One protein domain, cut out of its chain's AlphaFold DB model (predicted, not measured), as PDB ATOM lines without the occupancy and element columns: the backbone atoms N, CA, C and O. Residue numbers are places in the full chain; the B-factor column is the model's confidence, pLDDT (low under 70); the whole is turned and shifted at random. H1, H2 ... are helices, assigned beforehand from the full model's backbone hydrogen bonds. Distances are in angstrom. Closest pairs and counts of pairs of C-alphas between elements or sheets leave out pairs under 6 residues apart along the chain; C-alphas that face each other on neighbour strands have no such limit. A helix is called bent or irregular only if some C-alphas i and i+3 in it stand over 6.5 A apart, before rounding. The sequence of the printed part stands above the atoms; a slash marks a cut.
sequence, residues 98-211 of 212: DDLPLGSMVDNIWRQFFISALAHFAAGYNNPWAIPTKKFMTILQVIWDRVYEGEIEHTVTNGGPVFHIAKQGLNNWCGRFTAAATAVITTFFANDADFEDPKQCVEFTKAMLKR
ATOM      1  N   ASP A  98       3.699  42.114 -34.499       93.88
ATOM      2  CA  ASP A  98       4.714  41.645 -35.446       93.88
ATOM      3  C   ASP A  98       5.192  40.213 -35.146       93.88
ATOM      4  O   ASP A  98       5.792  39.579 -36.007       93.88
ATOM      5  N   ASP A  99       4.883  39.674 -33.958       95.12
ATOM      6  CA  ASP A  99       5.153  38.275 -33.605       95.12
ATOM      7  C   ASP A  99       4.078  37.310 -34.139       95.12
ATOM      8  O   ASP A  99       4.198  36.092 -33.981       95.12
ATOM      9  N   LEU A 100       2.988  37.825 -34.721       95.69
ATOM     10  CA  LEU A 100       1.978  36.980 -35.351       95.69
ATOM     11  C   LEU A 100       2.525  36.343 -36.640       95.69
ATOM     12  O   LEU A 100       3.397  36.917 -37.294       95.69
ATOM     13  N   PRO A 101       1.990  35.178 -37.050       96.00
ATOM     14  CA  PRO A 101       2.358  34.560 -38.320       96.00
ATOM     15  C   PRO A 101       2.229  35.533 -39.494       96.00
ATOM     16  O   PRO A 101       1.267  36.305 -39.579       96.00
ATOM     17  N   LEU A 102       3.207  35.495 -40.399       95.81
ATOM     18  CA  LEU A 102       3.243  36.373 -41.564       95.81
ATOM     19  C   LEU A 102       1.956  36.211 -42.387       95.81
ATOM     20  O   LEU A 102       1.472  35.100 -42.566       95.81
ATOM     21  N   GLY A 103       1.391  37.323 -42.859       94.06
ATOM     22  CA  GLY A 103       0.127  37.334 -43.607       94.06
ATOM     23  C   GLY A 103      -1.128  37.480 -42.739       94.06
ATOM     24  O   GLY A 103      -2.139  37.974 -43.222       94.06
ATOM     25  N   SER A 104      -1.067  37.175 -41.436       94.44
ATOM     26  CA  SER A 104      -2.260  37.195 -40.561       94.44
ATOM     27  C   SER A 104      -2.877  38.587 -40.364       94.44
ATOM     28  O   SER A 104      -4.043  38.740 -40.001       94.44
ATOM     29  N   MET A 105      -2.089  39.630 -40.615       95.56
ATOM     30  CA  MET A 105      -2.493  41.025 -40.457       95.56
ATOM     31  C   MET A 105      -2.959  41.682 -41.765       95.56
ATOM     32  O   MET A 105      -3.395  42.837 -41.726       95.56
ATOM     33  N   VAL A 106      -2.877  40.980 -42.902       95.00
ATOM     34  CA  VAL A 106      -3.336  41.486 -44.206       95.00
ATOM     35  C   VAL A 106      -4.831  41.794 -44.130       95.00
ATOM     36  O   VAL A 106      -5.581  41.112 -43.432       95.00
ATOM     37  N   ASP A 107      -5.237  42.906 -44.743       94.94
ATOM     38  CA  ASP A 107      -6.625  43.386 -44.797       94.94
ATOM     39  C   ASP A 107      -7.340  43.464 -43.441       94.94
ATOM     40  O   ASP A 107      -8.565  43.402 -43.352       94.94
ATOM     41  N   ASN A 108      -6.574  43.625 -42.353       94.69
ATOM     42  CA  ASN A 108      -7.100  43.687 -40.991       94.69
ATOM     43  C   ASN A 108      -7.913  42.429 -40.594       94.69
ATOM     44  O   ASN A 108      -8.722  42.482 -39.658       94.69
ATOM     45  N   ILE A 109      -7.661  41.288 -41.253       95.88
ATOM     46  CA  ILE A 109      -8.374  40.019 -41.054       95.88
ATOM     47  C   ILE A 109      -8.326  39.584 -39.589       95.88
ATOM     48  O   ILE A 109      -9.359  39.247 -39.001       95.88
ATOM     49  N   TRP A 110      -7.154  39.702 -38.959       96.44
ATOM     50  CA  TRP A 110      -6.965  39.431 -37.537       96.44
ATOM     51  C   TRP A 110      -8.011  40.122 -36.649       96.44
ATOM     52  O   TRP A 110      -8.689  39.494 -35.840       96.44
ATOM     53  N   ARG A 111      -8.185  41.440 -36.781       95.75
ATOM     54  CA  ARG A 111      -9.123  42.169 -35.919       95.75
ATOM     55  C   ARG A 111     -10.568  41.951 -36.356       95.75
ATOM     56  O   ARG A 111     -11.438  41.855 -35.497       95.75
ATOM     57  N   GLN A 112     -10.827  41.964 -37.660       96.62
ATOM     58  CA  GLN A 112     -12.183  41.974 -38.197       96.62
ATOM     59  C   GLN A 112     -12.863  40.615 -38.099       96.62
ATOM     60  O   GLN A 112     -14.031  40.567 -37.718       96.62
ATOM     61  N   PHE A 113     -12.146  39.532 -38.387       97.19
ATOM     62  CA  PHE A 113     -12.712  38.189 -38.416       97.19
ATOM     63  C   PHE A 113     -12.252  37.368 -37.218       97.19
ATOM     64  O   PHE A 113     -13.095  36.890 -36.463       97.19
ATOM     65  N   PHE A 114     -10.944  37.276 -36.970       97.94
ATOM     66  CA  PHE A 114     -10.422  36.396 -35.920       97.94
ATOM     67  C   PHE A 114     -10.853  36.842 -34.510       97.94
ATOM     68  O   PHE A 114     -11.475  36.077 -33.771       97.94
ATOM     69  N   ILE A 115     -10.599  38.101 -34.133       97.75
ATOM     70  CA  ILE A 115     -11.003  38.628 -32.815       97.75
ATOM     71  C   ILE A 115     -12.529  38.711 -32.677       97.75
ATOM     72  O   ILE A 115     -13.052  38.436 -31.597       97.75
ATOM     73  N   SER A 116     -13.255  39.045 -33.747       97.44
ATOM     74  CA  SER A 116     -14.724  39.093 -33.721       97.44
ATOM     75  C   SER A 116     -15.345  37.714 -33.506       97.44
ATOM     76  O   SER A 116     -16.238  37.576 -32.674       97.44
ATOM     77  N   ALA A 117     -14.848  36.681 -34.191       98.38
ATOM     78  CA  ALA A 117     -15.287  35.303 -33.987       98.38
ATOM     79  C   ALA A 117     -14.993  34.831 -32.556       98.38
ATOM     80  O   ALA A 117     -15.839  34.200 -31.921       98.38
ATOM     81  N   LEU A 118     -13.828  35.197 -32.012       98.31
ATOM     82  CA  LEU A 118     -13.469  34.877 -30.631       98.31
ATOM     83  C   LEU A 118     -14.392  35.563 -29.617       98.31
ATOM     84  O   LEU A 118     -14.831  34.928 -28.659       98.31
ATOM     85  N   ALA A 119     -14.703  36.840 -29.832       97.69
ATOM     86  CA  ALA A 119     -15.647  37.586 -29.007       97.69
ATOM     87  C   ALA A 119     -17.055  36.975 -29.067       97.69
ATOM     88  O   ALA A 119     -17.695  36.814 -28.031       97.69
ATOM     89  N   HIS A 120     -17.512  36.573 -30.256       97.56
ATOM     90  CA  HIS A 120     -18.799  35.901 -30.436       97.56
ATOM     91  C   HIS A 120     -18.855  34.563 -29.688       97.56
ATOM     92  O   HIS A 120     -19.830  34.279 -28.996       97.56
ATOM     93  N   PHE A 121     -17.794  33.754 -29.769       97.75
ATOM     94  CA  PHE A 121     -17.684  32.533 -28.972       97.75
ATOM     95  C   PHE A 121     -17.747  32.831 -27.467       97.75
ATOM     96  O   PHE A 121     -18.501  32.183 -26.746       97.75
ATOM     97  N   ALA A 122     -16.971  33.810 -26.992       97.19
ATOM     98  CA  ALA A 122     -16.923  34.155 -25.577       97.19
ATOM     99  C   ALA A 122     -18.281  34.651 -25.060       97.19
ATOM    100  O   ALA A 122     -18.687  34.258 -23.971       97.19
ATOM    101  N   ALA A 123     -19.012  35.442 -25.852       95.19
ATOM    102  CA  ALA A 123     -20.345  35.928 -25.503       95.19
ATOM    103  C   ALA A 123     -21.355  34.795 -25.235       95.19
ATOM    104  O   ALA A 123     -22.248  34.967 -24.414       95.19
ATOM    105  N   GLY A 124     -21.200  33.643 -25.898       95.25
ATOM    106  CA  GLY A 124     -22.024  32.451 -25.674       95.25
ATOM    107  C   GLY A 124     -21.477  31.477 -24.624       95.25
ATOM    108  O   GLY A 124     -22.052  30.409 -24.432       95.25
ATOM    109  N   TYR A 125     -20.352  31.785 -23.974       96.31
ATOM    110  CA  TYR A 125     -19.728  30.905 -22.989       96.31
ATOM    111  C   TYR A 125     -20.188  31.247 -21.566       96.31
ATOM    112  O   TYR A 125     -20.313  32.418 -21.226       96.31
ATOM    113  N   ASN A 126     -20.360  30.236 -20.703       93.75
ATOM    114  CA  ASN A 126     -20.884  30.420 -19.338       93.75
ATOM    115  C   ASN A 126     -20.113  31.470 -18.518       93.75
ATOM    116  O   ASN A 126     -20.689  32.151 -17.678       93.75
ATOM    117  N   ASN A 127     -18.798  31.572 -18.728       94.19
ATOM    118  CA  ASN A 127     -17.961  32.580 -18.086       94.19
ATOM    119  C   ASN A 127     -16.906  33.115 -19.076       94.19
ATOM    120  O   ASN A 127     -15.820  32.530 -19.177       94.19
ATOM    121  N   PRO A 128     -17.178  34.219 -19.799       92.44
ATOM    122  CA  PRO A 128     -16.246  34.778 -20.784       92.44
ATOM    123  C   PRO A 128     -14.937  35.294 -20.174       92.44
ATOM    124  O   PRO A 128     -13.954  35.469 -20.894       92.44
ATOM    125  N   TRP A 129     -14.891  35.522 -18.857       93.38
ATOM    126  CA  TRP A 129     -13.700  36.001 -18.152       93.38
ATOM    127  C   TRP A 129     -12.729  34.879 -17.771       93.38
ATOM    128  O   TRP A 129     -11.552  35.145 -17.529       93.38
ATOM    129  N   ALA A 130     -13.195  33.629 -17.718       95.44
ATOM    130  CA  ALA A 130     -12.420  32.501 -17.205       95.44
ATOM    131  C   ALA A 130     -12.545  31.249 -18.088       95.44
ATOM    132  O   ALA A 130     -12.863  30.158 -17.614       95.44
ATOM    133  N   ILE A 131     -12.270  31.392 -19.385       97.00
ATOM    134  CA  ILE A 131     -12.237  30.255 -20.314       97.00
ATOM    135  C   ILE A 131     -11.015  29.369 -19.987       97.00
ATOM    136  O   ILE A 131      -9.885  29.871 -20.000       97.00
ATOM    137  N   PRO A 132     -11.187  28.055 -19.735       97.62
ATOM    138  CA  PRO A 132     -10.065  27.155 -19.475       97.62
ATOM    139  C   PRO A 132      -9.062  27.140 -20.633       97.62
ATOM    140  O   PRO A 132      -9.458  27.001 -21.791       97.62
ATOM    141  N   THR A 133      -7.761  27.198 -20.330       97.25
ATOM    142  CA  THR A 133      -6.676  27.297 -21.327       97.25
ATOM    143  C   THR A 133      -6.800  26.276 -22.457       97.25
ATOM    144  O   THR A 133      -6.714  26.647 -23.623       97.25
ATOM    145  N   LYS A 134      -7.068  25.002 -22.130       97.56
ATOM    146  CA  LYS A 134      -7.235  23.937 -23.130       97.56
ATOM    147  C   LYS A 134      -8.376  24.246 -24.105       97.56
ATOM    148  O   LYS A 134      -8.189  24.149 -25.310       97.56
ATOM    149  N   LYS A 135      -9.538  24.663 -23.587       98.00
ATOM    150  CA  LYS A 135     -10.703  25.028 -24.406       98.00
ATOM    151  C   LYS A 135     -10.413  26.274 -25.239       98.00
ATOM    152  O   LYS A 135     -10.747  26.293 -26.417       98.00
ATOM    153  N   PHE A 136      -9.768  27.274 -24.642       98.00
ATOM    154  CA  PHE A 136      -9.387  28.502 -25.327       98.00
ATOM    155  C   PHE A 136      -8.477  28.208 -26.523       98.00
ATOM    156  O   PHE A 136      -8.793  28.624 -27.630       98.00
ATOM    157  N   MET A 137      -7.425  27.405 -26.344       98.06
ATOM    158  CA  MET A 137      -6.544  26.985 -27.441       98.06
ATOM    159  C   MET A 137      -7.290  26.251 -28.553       98.06
ATOM    160  O   MET A 137      -7.105  26.582 -29.718       98.06
ATOM    161  N   THR A 138      -8.150  25.287 -28.204       98.44
ATOM    162  CA  THR A 138      -8.949  24.558 -29.199       98.44
ATOM    163  C   THR A 138      -9.796  25.512 -30.034       98.44
ATOM    164  O   THR A 138      -9.852  25.377 -31.249       98.44
ATOM    165  N   ILE A 139     -10.429  26.501 -29.402       98.50
ATOM    166  CA  ILE A 139     -11.248  27.483 -30.115       98.50
ATOM    167  C   ILE A 139     -10.394  28.422 -30.966       98.50
ATOM    168  O   ILE A 139     -10.776  28.706 -32.096       98.50
ATOM    169  N   LEU A 140      -9.234  28.867 -30.474       98.44
ATOM    170  CA  LEU A 140      -8.314  29.671 -31.277       98.44
ATOM    171  C   LEU A 140      -7.861  28.929 -32.534       98.44
ATOM    172  O   LEU A 140      -7.822  29.547 -33.590       98.44
ATOM    173  N   GLN A 141      -7.561  27.629 -32.432       98.62
ATOM    174  CA  GLN A 141      -7.201  26.819 -33.596       98.62
ATOM    175  C   GLN A 141      -8.368  26.721 -34.585       98.62
ATOM    176  O   GLN A 141      -8.193  27.019 -35.755       98.62
ATOM    177  N   VAL A 142      -9.580  26.404 -34.113       98.50
ATOM    178  CA  VAL A 142     -10.772  26.315 -34.979       98.50
ATOM    179  C   VAL A 142     -11.050  27.638 -35.698       98.50
ATOM    180  O   VAL A 142     -11.370  27.642 -36.884       98.50
ATOM    181  N   ILE A 143     -10.926  28.769 -34.997       98.38
ATOM    182  CA  ILE A 143     -11.086  30.093 -35.609       98.38
ATOM    183  C   ILE A 143      -9.954  30.357 -36.603       98.38
ATOM    184  O   ILE A 143     -10.225  30.880 -37.678       98.38
ATOM    185  N   TRP A 144      -8.711  29.998 -36.272       98.38
ATOM    186  CA  TRP A 144      -7.561  30.160 -37.163       98.38
ATOM    187  C   TRP A 144      -7.786  29.434 -38.486       98.38
ATOM    188  O   TRP A 144      -7.779  30.064 -39.543       98.38
ATOM    189  N   ASP A 145      -8.075  28.137 -38.409       98.06
ATOM    190  CA  ASP A 145      -8.288  27.271 -39.567       98.06
ATOM    191  C   ASP A 145      -9.452  27.776 -40.426       98.06
ATOM    192  O   ASP A 145      -9.399  27.717 -41.651       98.06
ATOM    193  N   ARG A 146     -10.498  28.326 -39.793       98.00
ATOM    194  CA  ARG A 146     -11.666  28.855 -40.503       98.00
ATOM    195  C   ARG A 146     -11.440  30.229 -41.130       98.00
ATOM    196  O   ARG A 146     -12.050  30.510 -42.151       98.00
ATOM    197  N   VAL A 147     -10.648  31.097 -40.505       97.50
ATOM    198  CA  VAL A 147     -10.418  32.473 -40.980       97.50
ATOM    199  C   VAL A 147      -9.375  32.516 -42.088       97.50
ATOM    200  O   VAL A 147      -9.517  33.322 -43.000       97.50
ATOM    201  N   TYR A 148      -8.342  31.678 -42.003       96.69
ATOM    202  CA  TYR A 148      -7.252  31.667 -42.979       96.69
ATOM    203  C   TYR A 148      -7.359  30.536 -43.997       96.69
ATOM    204  O   TYR A 148      -6.568  30.513 -44.927       96.69
ATOM    205  N   GLU A 149      -8.285  29.588 -43.816       95.50
ATOM    206  CA  GLU A 149      -8.602  28.518 -44.779       95.50
ATOM    207  C   GLU A 149      -7.372  27.749 -45.314       95.50
ATOM    208  O   GLU A 149      -7.378  27.220 -46.420       95.50
ATOM    209  N   GLY A 150      -6.305  27.666 -44.511       92.06
ATOM    210  CA  GLY A 150      -5.043  27.018 -44.879       92.06
ATOM    211  C   GLY A 150      -4.039  27.894 -45.641       92.06
ATOM    212  O   GLY A 150      -2.913  27.451 -45.835       92.06
ATOM    213  N   GLU A 151      -4.369  29.137 -46.006       94.94
ATOM    214  CA  GLU A 151      -3.418  30.078 -46.631       94.94
ATOM    215  C   GLU A 151      -2.232  30.402 -45.713       94.94
ATOM    216  O   GLU A 151      -1.125  30.684 -46.175       94.94
ATOM    217  N   ILE A 152      -2.465  30.353 -44.398       95.69
ATOM    218  CA  ILE A 152      -1.446  30.558 -43.371       95.69
ATOM    219  C   ILE A 152      -1.449  29.360 -42.430       95.69
ATOM    220  O   ILE A 152      -2.222  29.293 -41.467       95.69
ATOM    221  N   GLU A 153      -0.556  28.411 -42.697       95.69
ATOM    222  CA  GLU A 153      -0.351  27.256 -41.830       95.69
ATOM    223  C   GLU A 153       0.201  27.695 -40.468       95.69
ATOM    224  O   GLU A 153       1.287  28.275 -40.356       95.69
ATOM    225  N   HIS A 154      -0.550  27.421 -39.402       96.69
ATOM    226  CA  HIS A 154      -0.101  27.693 -38.045       96.69
ATOM    227  C   HIS A 154      -0.814  26.807 -37.025       96.69
ATOM    228  O   HIS A 154      -2.036  26.659 -37.041       96.69
ATOM    229  N   THR A 155      -0.039  26.302 -36.070       98.00
ATOM    230  CA  THR A 155      -0.558  25.585 -34.905       98.00
ATOM    231  C   THR A 155      -0.497  26.491 -33.685       98.00
ATOM    232  O   THR A 155       0.583  26.892 -33.246       98.00
ATOM    233  N   VAL A 156      -1.654  26.783 -33.097       97.50
ATOM    234  CA  VAL A 156      -1.773  27.607 -31.895       97.50
ATOM    235  C   VAL A 156      -1.220  26.844 -30.693       97.50
ATOM    236  O   VAL A 156      -1.795  25.862 -30.221       97.50
ATOM    237  N   THR A 157      -0.112  27.334 -30.145       97.19
ATOM    238  CA  THR A 157       0.528  26.769 -28.952       97.19
ATOM    239  C   THR A 157       0.171  27.549 -27.689       97.19
ATOM    240  O   THR A 157      -0.096  28.755 -27.715       97.19
ATOM    241  N   ASN A 158       0.172  26.857 -26.545       96.00
ATOM    242  CA  ASN A 158       0.031  27.527 -25.257       96.00
ATOM    243  C   ASN A 158       1.235  28.450 -25.052       96.00
ATOM    244  O   ASN A 158       2.374  28.010 -25.180       96.00
ATOM    245  N   GLY A 159       0.984  29.710 -24.719       93.25
ATOM    246  CA  GLY A 159       2.052  30.688 -24.541       93.25
ATOM    247  C   GLY A 159       2.656  31.224 -25.842       93.25
ATOM    248  O   GLY A 159       3.622  31.981 -25.779       93.25
ATOM    249  N   GLY A 160       2.105  30.871 -27.009       95.19
ATOM    250  CA  GLY A 160       2.507  31.433 -28.300       95.19
ATOM    251  C   GLY A 160       1.936  32.838 -28.568       95.19
ATOM    252  O   GLY A 160       1.040  33.298 -27.847       95.19
ATOM    253  N   PRO A 161       2.402  33.518 -29.632       96.12
ATOM    254  CA  PRO A 161       1.983  34.879 -29.972       96.12
ATOM    255  C   PRO A 161       0.476  34.981 -30.233       96.12
ATOM    256  O   PRO A 161      -0.196  35.822 -29.635       96.12
ATOM    257  N   VAL A 162      -0.083  34.066 -31.034       97.25
ATOM    258  CA  VAL A 162      -1.530  34.002 -31.314       97.25
ATOM    259  C   VAL A 162      -2.327  33.869 -30.019       97.25
ATOM    260  O   VAL A 162      -3.275  34.619 -29.804       97.25
ATOM    261  N   PHE A 163      -1.905  32.981 -29.114       97.56
ATOM    262  CA  PHE A 163      -2.567  32.781 -27.826       97.56
ATOM    263  C   PHE A 163      -2.582  34.060 -26.979       97.56
ATOM    264  O   PHE A 163      -3.639  34.476 -26.502       97.56
ATOM    265  N   HIS A 164      -1.427  34.702 -26.792       96.69
ATOM    266  CA  HIS A 164      -1.319  35.883 -25.934       96.69
ATOM    267  C   HIS A 164      -2.028  37.104 -26.512       96.69
ATOM    268  O   HIS A 164      -2.750  37.789 -25.784       96.69
ATOM    269  N   ILE A 165      -1.859  37.361 -27.808       97.25
ATOM    270  CA  ILE A 165      -2.453  38.523 -28.470       97.25
ATOM    271  C   ILE A 165      -3.970  38.348 -28.573       97.25
ATOM    272  O   ILE A 165      -4.709  39.295 -28.303       97.25
ATOM    273  N   ALA A 166      -4.461  37.140 -28.867       97.75
ATOM    274  CA  ALA A 166      -5.894  36.858 -28.861       97.75
ATOM    275  C   ALA A 166      -6.494  36.984 -27.457       97.75
ATOM    276  O   ALA A 166      -7.539  37.611 -27.291       97.75
ATOM    277  N   LYS A 167      -5.811  36.468 -26.425       96.94
ATOM    278  CA  LYS A 167      -6.235  36.623 -25.024       96.94
ATOM    279  C   LYS A 167      -6.295  38.092 -24.609       96.94
ATOM    280  O   LYS A 167      -7.253  38.509 -23.966       96.94
ATOM    281  N   GLN A 168      -5.309  38.896 -25.007       96.44
ATOM    282  CA  GLN A 168      -5.330  40.340 -24.783       96.44
ATOM    283  C   GLN A 168      -6.494  41.012 -25.528       96.44
ATOM    284  O   GLN A 168      -7.190  41.845 -24.951       96.44
ATOM    285  N   GLY A 169      -6.729  40.639 -26.788       96.44
ATOM    286  CA  GLY A 169      -7.856  41.123 -27.585       96.44
ATOM    287  C   GLY A 169      -9.205  40.816 -26.936       96.44
ATOM    288  O   GLY A 169     -10.043  41.710 -26.823       96.44
ATOM    289  N   LEU A 170      -9.376  39.593 -26.429       97.06
ATOM    290  CA  LEU A 170     -10.573  39.182 -25.703       97.06
ATOM    291  C   LEU A 170     -10.744  39.967 -24.397       97.06
ATOM    292  O   LEU A 170     -11.822  40.493 -24.149       97.06
ATOM    293  N   ASN A 171      -9.687  40.127 -23.598       96.25
ATOM    294  CA  ASN A 171      -9.744  40.922 -22.366       96.25
ATOM    295  C   ASN A 171     -10.147  42.377 -22.639       96.25
ATOM    296  O   ASN A 171     -10.970  42.941 -21.920       96.25
ATOM    297  N   ASN A 172      -9.604  42.977 -23.701       96.50
ATOM    298  CA  ASN A 172      -9.978  44.325 -24.123       96.50
ATOM    299  C   ASN A 172     -11.450  44.393 -24.547       96.50
ATOM    300  O   ASN A 172     -12.136  45.363 -24.226       96.50
ATOM    301  N   TRP A 173     -11.943  43.381 -25.266       95.94
ATOM    302  CA  TRP A 173     -13.354  43.285 -25.630       95.94
ATOM    303  C   TRP A 173     -14.247  43.163 -24.388       95.94
ATOM    304  O   TRP A 173     -15.156  43.980 -24.236       95.94
ATOM    305  N   CYS A 174     -13.937  42.251 -23.460       95.06
ATOM    306  CA  CYS A 174     -14.665  42.093 -22.198       95.06
ATOM    307  C   CYS A 174     -14.685  43.401 -21.400       95.06
ATOM    308  O   CYS A 174     -15.739  43.826 -20.941       95.06
ATOM    309  N   GLY A 175     -13.542  44.084 -21.286       95.75
ATOM    310  CA  GLY A 175     -13.452  45.365 -20.584       95.75
ATOM    311  C   GLY A 175     -14.333  46.450 -21.211       95.75
ATOM    312  O   GLY A 175     -15.024  47.172 -20.495       95.75
ATOM    313  N   ARG A 176     -14.368  46.539 -22.547       95.56
ATOM    314  CA  ARG A 176     -15.246  47.485 -23.262       95.56
ATOM    315  C   ARG A 176     -16.723  47.133 -23.108       95.56
ATOM    316  O   ARG A 176     -17.533  48.042 -22.960       95.56
ATOM    317  N   PHE A 177     -17.059  45.846 -23.131       93.69
ATOM    318  CA  PHE A 177     -18.418  45.372 -22.889       93.69
ATOM    319  C   PHE A 177     -18.883  45.732 -21.473       93.69
ATOM    320  O   PHE A 177     -19.927  46.360 -21.321       93.69
ATOM    321  N   THR A 178     -18.074  45.434 -20.449       94.19
ATOM    322  CA  THR A 178     -18.361  45.813 -19.059       94.19
ATOM    323  C   THR A 178     -18.531  47.321 -18.920       94.19
ATOM    324  O   THR A 178     -19.527  47.761 -18.361       94.19
ATOM    325  N   ALA A 179     -17.616  48.123 -19.475       96.12
ATOM    326  CA  ALA A 179     -17.710  49.579 -19.400       96.12
ATOM    327  C   ALA A 179     -19.007  50.119 -20.029       96.12
ATOM    328  O   ALA A 179     -19.656  50.988 -19.449       96.12
ATOM    329  N   ALA A 180     -19.410  49.586 -21.187       96.69
ATOM    330  CA  ALA A 180     -20.657  49.971 -21.844       96.69
ATOM    331  C   ALA A 180     -21.889  49.561 -21.021       96.69
ATOM    332  O   ALA A 180     -22.780  50.381 -20.809       96.69
ATOM    333  N   ALA A 181     -21.921  48.326 -20.511       93.62
ATOM    334  CA  ALA A 181     -23.011  47.840 -19.668       93.62
ATOM    335  C   ALA A 181     -23.150  48.674 -18.383       93.62
ATOM    336  O   ALA A 181     -24.252  49.094 -18.037       93.62
ATOM    337  N   THR A 182     -22.033  48.984 -17.716       94.06
ATOM    338  CA  THR A 182     -22.017  49.865 -16.543       94.06
ATOM    339  C   THR A 182     -22.556  51.248 -16.885       94.06
ATOM    340  O   THR A 182     -23.416  51.738 -16.166       94.06
ATOM    341  N   ALA A 183     -22.124  51.858 -17.992       96.62
ATOM    342  CA  ALA A 183     -22.617  53.174 -18.395       96.62
ATOM    343  C   ALA A 183     -24.137  53.187 -18.621       96.62
ATOM    344  O   ALA A 183     -24.808  54.122 -18.184       96.62
ATOM    345  N   VAL A 184     -24.691  52.145 -19.251       95.19
ATOM    346  CA  VAL A 184     -26.141  52.005 -19.456       95.19
ATOM    347  C   VAL A 184     -26.875  51.879 -18.122       95.19
ATOM    348  O   VAL A 184     -27.826  52.620 -17.894       95.19
ATOM    349  N   ILE A 185     -26.414  51.010 -17.219       91.88
ATOM    350  CA  ILE A 185     -27.036  50.812 -15.898       91.88
ATOM    351  C   ILE A 185     -26.950  52.088 -15.049       91.88
ATOM    352  O   ILE A 185     -27.937  52.500 -14.449       91.88
ATOM    353  N   THR A 186     -25.798  52.760 -15.031       92.25
ATOM    354  CA  THR A 186     -25.629  54.034 -14.320       92.25
ATOM    355  C   THR A 186     -26.546  55.113 -14.887       92.25
ATOM    356  O   THR A 186     -27.153  55.853 -14.124       92.25
ATOM    357  N   THR A 187     -26.676  55.191 -16.213       95.00
ATOM    358  CA  THR A 187     -27.584  56.149 -16.857       95.00
ATOM    359  C   THR A 187     -29.042  55.824 -16.544       95.00
ATOM    360  O   THR A 187     -29.822  56.743 -16.324       95.00
ATOM    361  N   PHE A 188     -29.415  54.545 -16.493       93.12
ATOM    362  CA  PHE A 188     -30.755  54.116 -16.099       93.12
ATOM    363  C   PHE A 188     -31.091  54.595 -14.679       93.12
ATOM    364  O   PHE A 188     -32.055  55.334 -14.511       93.12
ATOM    365  N   PHE A 189     -30.245  54.293 -13.690       91.81
ATOM    366  CA  PHE A 189     -30.476  54.727 -12.306       91.81
ATOM    367  C   PHE A 189     -30.430  56.246 -12.121       91.81
ATOM    368  O   PHE A 189     -31.168  56.783 -11.309       91.81
ATOM    369  N   ALA A 190     -29.592  56.960 -12.874       90.75
ATOM    370  CA  ALA A 190     -29.507  58.416 -12.765       90.75
ATOM    371  C   ALA A 190     -30.753  59.152 -13.297       90.75
ATOM    372  O   ALA A 190     -30.937  60.321 -12.974       90.75
ATOM    373  N   ASN A 191     -31.566  58.505 -14.138       93.50
ATOM    374  CA  ASN A 191     -32.750  59.115 -14.751       93.50
ATOM    375  C   ASN A 191     -34.073  58.640 -14.136       93.50
ATOM    376  O   ASN A 191     -35.126  59.125 -14.548       93.50
ATOM    377  N   ASP A 192     -34.034  57.707 -13.188       92.00
ATOM    378  CA  ASP A 192     -35.224  57.129 -12.576       92.00
ATOM    379  C   ASP A 192     -35.280  57.498 -11.087       92.00
ATOM    380  O   ASP A 192     -34.433  57.089 -10.289       92.00
ATOM    381  N   ALA A 193     -36.275  58.313 -10.728       89.00
ATOM    382  CA  ALA A 193     -36.461  58.824  -9.372       89.00
ATOM    383  C   ALA A 193     -36.737  57.706  -8.350       89.00
ATOM    384  O   ALA A 193     -36.449  57.876  -7.164       89.00
ATOM    385  N   ASP A 194     -37.222  56.543  -8.798       84.69
ATOM    386  CA  ASP A 194     -37.467  55.381  -7.939       84.69
ATOM    387  C   ASP A 194     -36.168  54.685  -7.490       84.69
ATOM    388  O   ASP A 194     -36.225  53.726  -6.722       84.69
ATOM    389  N   PHE A 195     -35.000  55.147  -7.955       84.31
ATOM    390  CA  PHE A 195     -33.682  54.589  -7.640       84.31
ATOM    391  C   PHE A 195     -32.742  55.576  -6.928       84.31
ATOM    392  O   PHE A 195     -31.525  55.368  -6.910       84.31
ATOM    393  N   GLU A 196     -33.277  56.622  -6.286       84.25
ATOM    394  CA  GLU A 196     -32.474  57.517  -5.436       84.25
ATOM    395  C   GLU A 196     -31.849  56.787  -4.230       84.25
ATOM    396  O   GLU A 196     -30.759  57.161  -3.788       84.25
ATOM    397  N   ASP A 197     -32.487  55.723  -3.713       90.56
ATOM    398  CA  ASP A 197     -31.920  54.885  -2.649       90.56
ATOM    399  C   ASP A 197     -30.948  53.833  -3.231       90.56
ATOM    400  O   ASP A 197     -31.363  52.914  -3.951       90.56
ATOM    401  N   PRO A 198     -29.655  53.854  -2.849       88.69
ATOM    402  CA  PRO A 198     -28.685  52.835  -3.248       88.69
ATOM    403  C   PRO A 198     -29.115  51.392  -2.946       88.69
ATOM    404  O   PRO A 198     -28.682  50.464  -3.635       88.69
ATOM    405  N   LYS A 199     -29.964  51.162  -1.936       91.38
ATOM    406  CA  LYS A 199     -30.475  49.817  -1.624       91.38
ATOM    407  C   LYS A 199     -31.381  49.280  -2.728       91.38
ATOM    408  O   LYS A 199     -31.282  48.094  -3.047       91.38
ATOM    409  N   GLN A 200     -32.207  50.126  -3.341       89.31
ATOM    410  CA  GLN A 200     -33.082  49.733  -4.450       89.31
ATOM    411  C   GLN A 200     -32.254  49.340  -5.679       89.31
ATOM    412  O   GLN A 200     -32.504  48.292  -6.273       89.31
ATOM    413  N   CYS A 201     -31.186  50.090  -5.980       88.94
ATOM    414  CA  CYS A 201     -30.218  49.736  -7.025       88.94
ATOM    415  C   CYS A 201     -29.588  48.352  -6.797       88.94
ATOM    416  O   CYS A 201     -29.466  47.547  -7.728       88.94
ATOM    417  N   VAL A 202     -29.198  48.045  -5.554       90.94
ATOM    418  CA  VAL A 202     -28.614  46.746  -5.188       90.94
ATOM    419  C   VAL A 202     -29.629  45.613  -5.342       90.94
ATOM    420  O   VAL A 202     -29.297  44.584  -5.934       90.94
ATOM    421  N   GLU A 203     -30.854  45.776  -4.842       91.69
ATOM    422  CA  GLU A 203     -31.897  44.747  -4.951       91.69
ATOM    423  C   GLU A 203     -32.313  44.499  -6.406       91.69
ATOM    424  O   GLU A 203     -32.412  43.343  -6.827       91.69
ATOM    425  N   PHE A 204     -32.440  45.554  -7.212       90.12
ATOM    426  CA  PHE A 204     -32.698  45.436  -8.647       90.12
ATOM    427  C   PHE A 204     -31.572  44.695  -9.375       90.12
ATOM    428  O   PHE A 204     -31.827  43.752 -10.126       90.12
ATOM    429  N   THR A 205     -30.311  45.041  -9.099       89.38
ATOM    430  CA  THR A 205     -29.156  44.366  -9.713       89.38
ATOM    431  C   THR A 205     -29.101  42.885  -9.323       89.38
ATOM    432  O   THR A 205     -28.872  42.025 -10.174       89.38
ATOM    433  N   LYS A 206     -29.376  42.546  -8.054       90.56
ATOM    434  CA  LYS A 206     -29.500  41.146  -7.609       90.56
ATOM    435  C   LYS A 206     -30.626  40.415  -8.340       90.56
ATOM    436  O   LYS A 206     -30.451  39.252  -8.699       90.56
ATOM    437  N   ALA A 207     -31.770  41.066  -8.548       90.81
ATOM    438  CA  ALA A 207     -32.897  40.484  -9.271       90.81
ATOM    439  C   ALA A 207     -32.553  40.216 -10.746       90.81
ATOM    440  O   ALA A 207     -32.865  39.136 -11.245       90.81
ATOM    441  N   MET A 208     -31.842  41.134 -11.412       88.94
ATOM    442  CA  MET A 208     -31.344  40.930 -12.781       88.94
ATOM    443  C   MET A 208     -30.393  39.734 -12.886       88.94
ATOM    444  O   MET A 208     -30.484  38.960 -13.835       88.94
ATOM    445  N   LEU A 209     -29.496  39.556 -11.911       86.00
ATOM    446  CA  LEU A 209     -28.508  38.473 -11.927       86.00
ATOM    447  C   LEU A 209     -29.104  37.086 -11.655       86.00
ATOM    448  O   LEU A 209     -28.533  36.095 -12.091       86.00
ATOM    449  N   LYS A 210     -30.240  36.994 -10.955       87.88
ATOM    450  CA  LYS A 210     -30.908  35.711 -10.665       87.88
ATOM    451  C   LYS A 210     -31.647  35.106 -11.862       87.88
ATOM    452  O   LYS A 210     -32.050  33.951 -11.780       87.88
ATOM    453  N   ARG A 211     -31.912  35.892 -12.911       69.56
ATOM    454  CA  ARG A 211     -32.808  35.509 -14.016       69.56
ATOM    455  C   ARG A 211     -32.080  34.974 -15.260       69.56
ATOM    456  O   ARG A 211     -32.755  34.662 -16.237       69.56
TER     457      ARG A 211
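This is residues 98 to 211 of the 212 residues of an uncharacterized protein of Pisolithus tinctorius Marx 270 (UniProt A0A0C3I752). One long helix, H3, makes the long axis; the helical hairpin of H1 and H2 packs on its first part as a head, and short H4 folds back from its far end as a hook. Residues 178 to 184 of H3 stand free between the head and H4. There are 114 printed residues with four named helices, H1, H2, H3 and H4 along the chain, and no named strand: the class is all helix. The whole is loose, with a radius of gyration of the C-alphas of 18.7 A, and spans 57 by 28 by 20 A.

H1, residues 106 to 123, and H2, residues 133 to 148, form a hairpin and touch at a steep tilt of 41 degrees, opposite ways; their closest C-alphas, of Phe 114 and Ile 143, are 6.3 A apart. H1 touches H3, residues 161 to 191, with residues 115 to 119 alone, at a steep tilt of 60 degrees, the same way; the closest C-alphas, of Ala 119 and Leu 170, are 6.3 A apart. H2 and H3 only just touch, with 3 pairs of C-alphas within 8 A, about perpendicular at 80 degrees; the closest, of Met 137 and Phe 163, are 7.0 A apart. The helix packing is mostly crossed, with 0 of these 3 pairs at a shallow tilt. H4, residues 198 to 209, is close to H3 but not clearly touching; the closest C-alphas, of Phe 189 and Cys 201, are 7.3 A apart. H4 is apart from H1 and H2. Every O i to N i+4 pair is within hydrogen-bond range in H2, H3 and H4, and 10 of 14 are in H1.

H1 is 25.9 A long from C-alpha 106 at (-3.336, 41.486, -44.206) to C-alpha 123, and irregular: C-alphas 107 and 110 are 8.3 A apart. H2 is 22.1 A, H3 45.0 A and H4 16.8 A long, H4 ending at C-alpha 209 at (-28.508, 38.473, -11.927).

The two C-alphas farthest apart, of Glu 151 and Asp 197, are 58.0 A apart. The printed part has no cut, and the link from H2 to H3 is long, with 12 residues. Mean pLDDT of the printed part is 94.6; residue 211 is under 70.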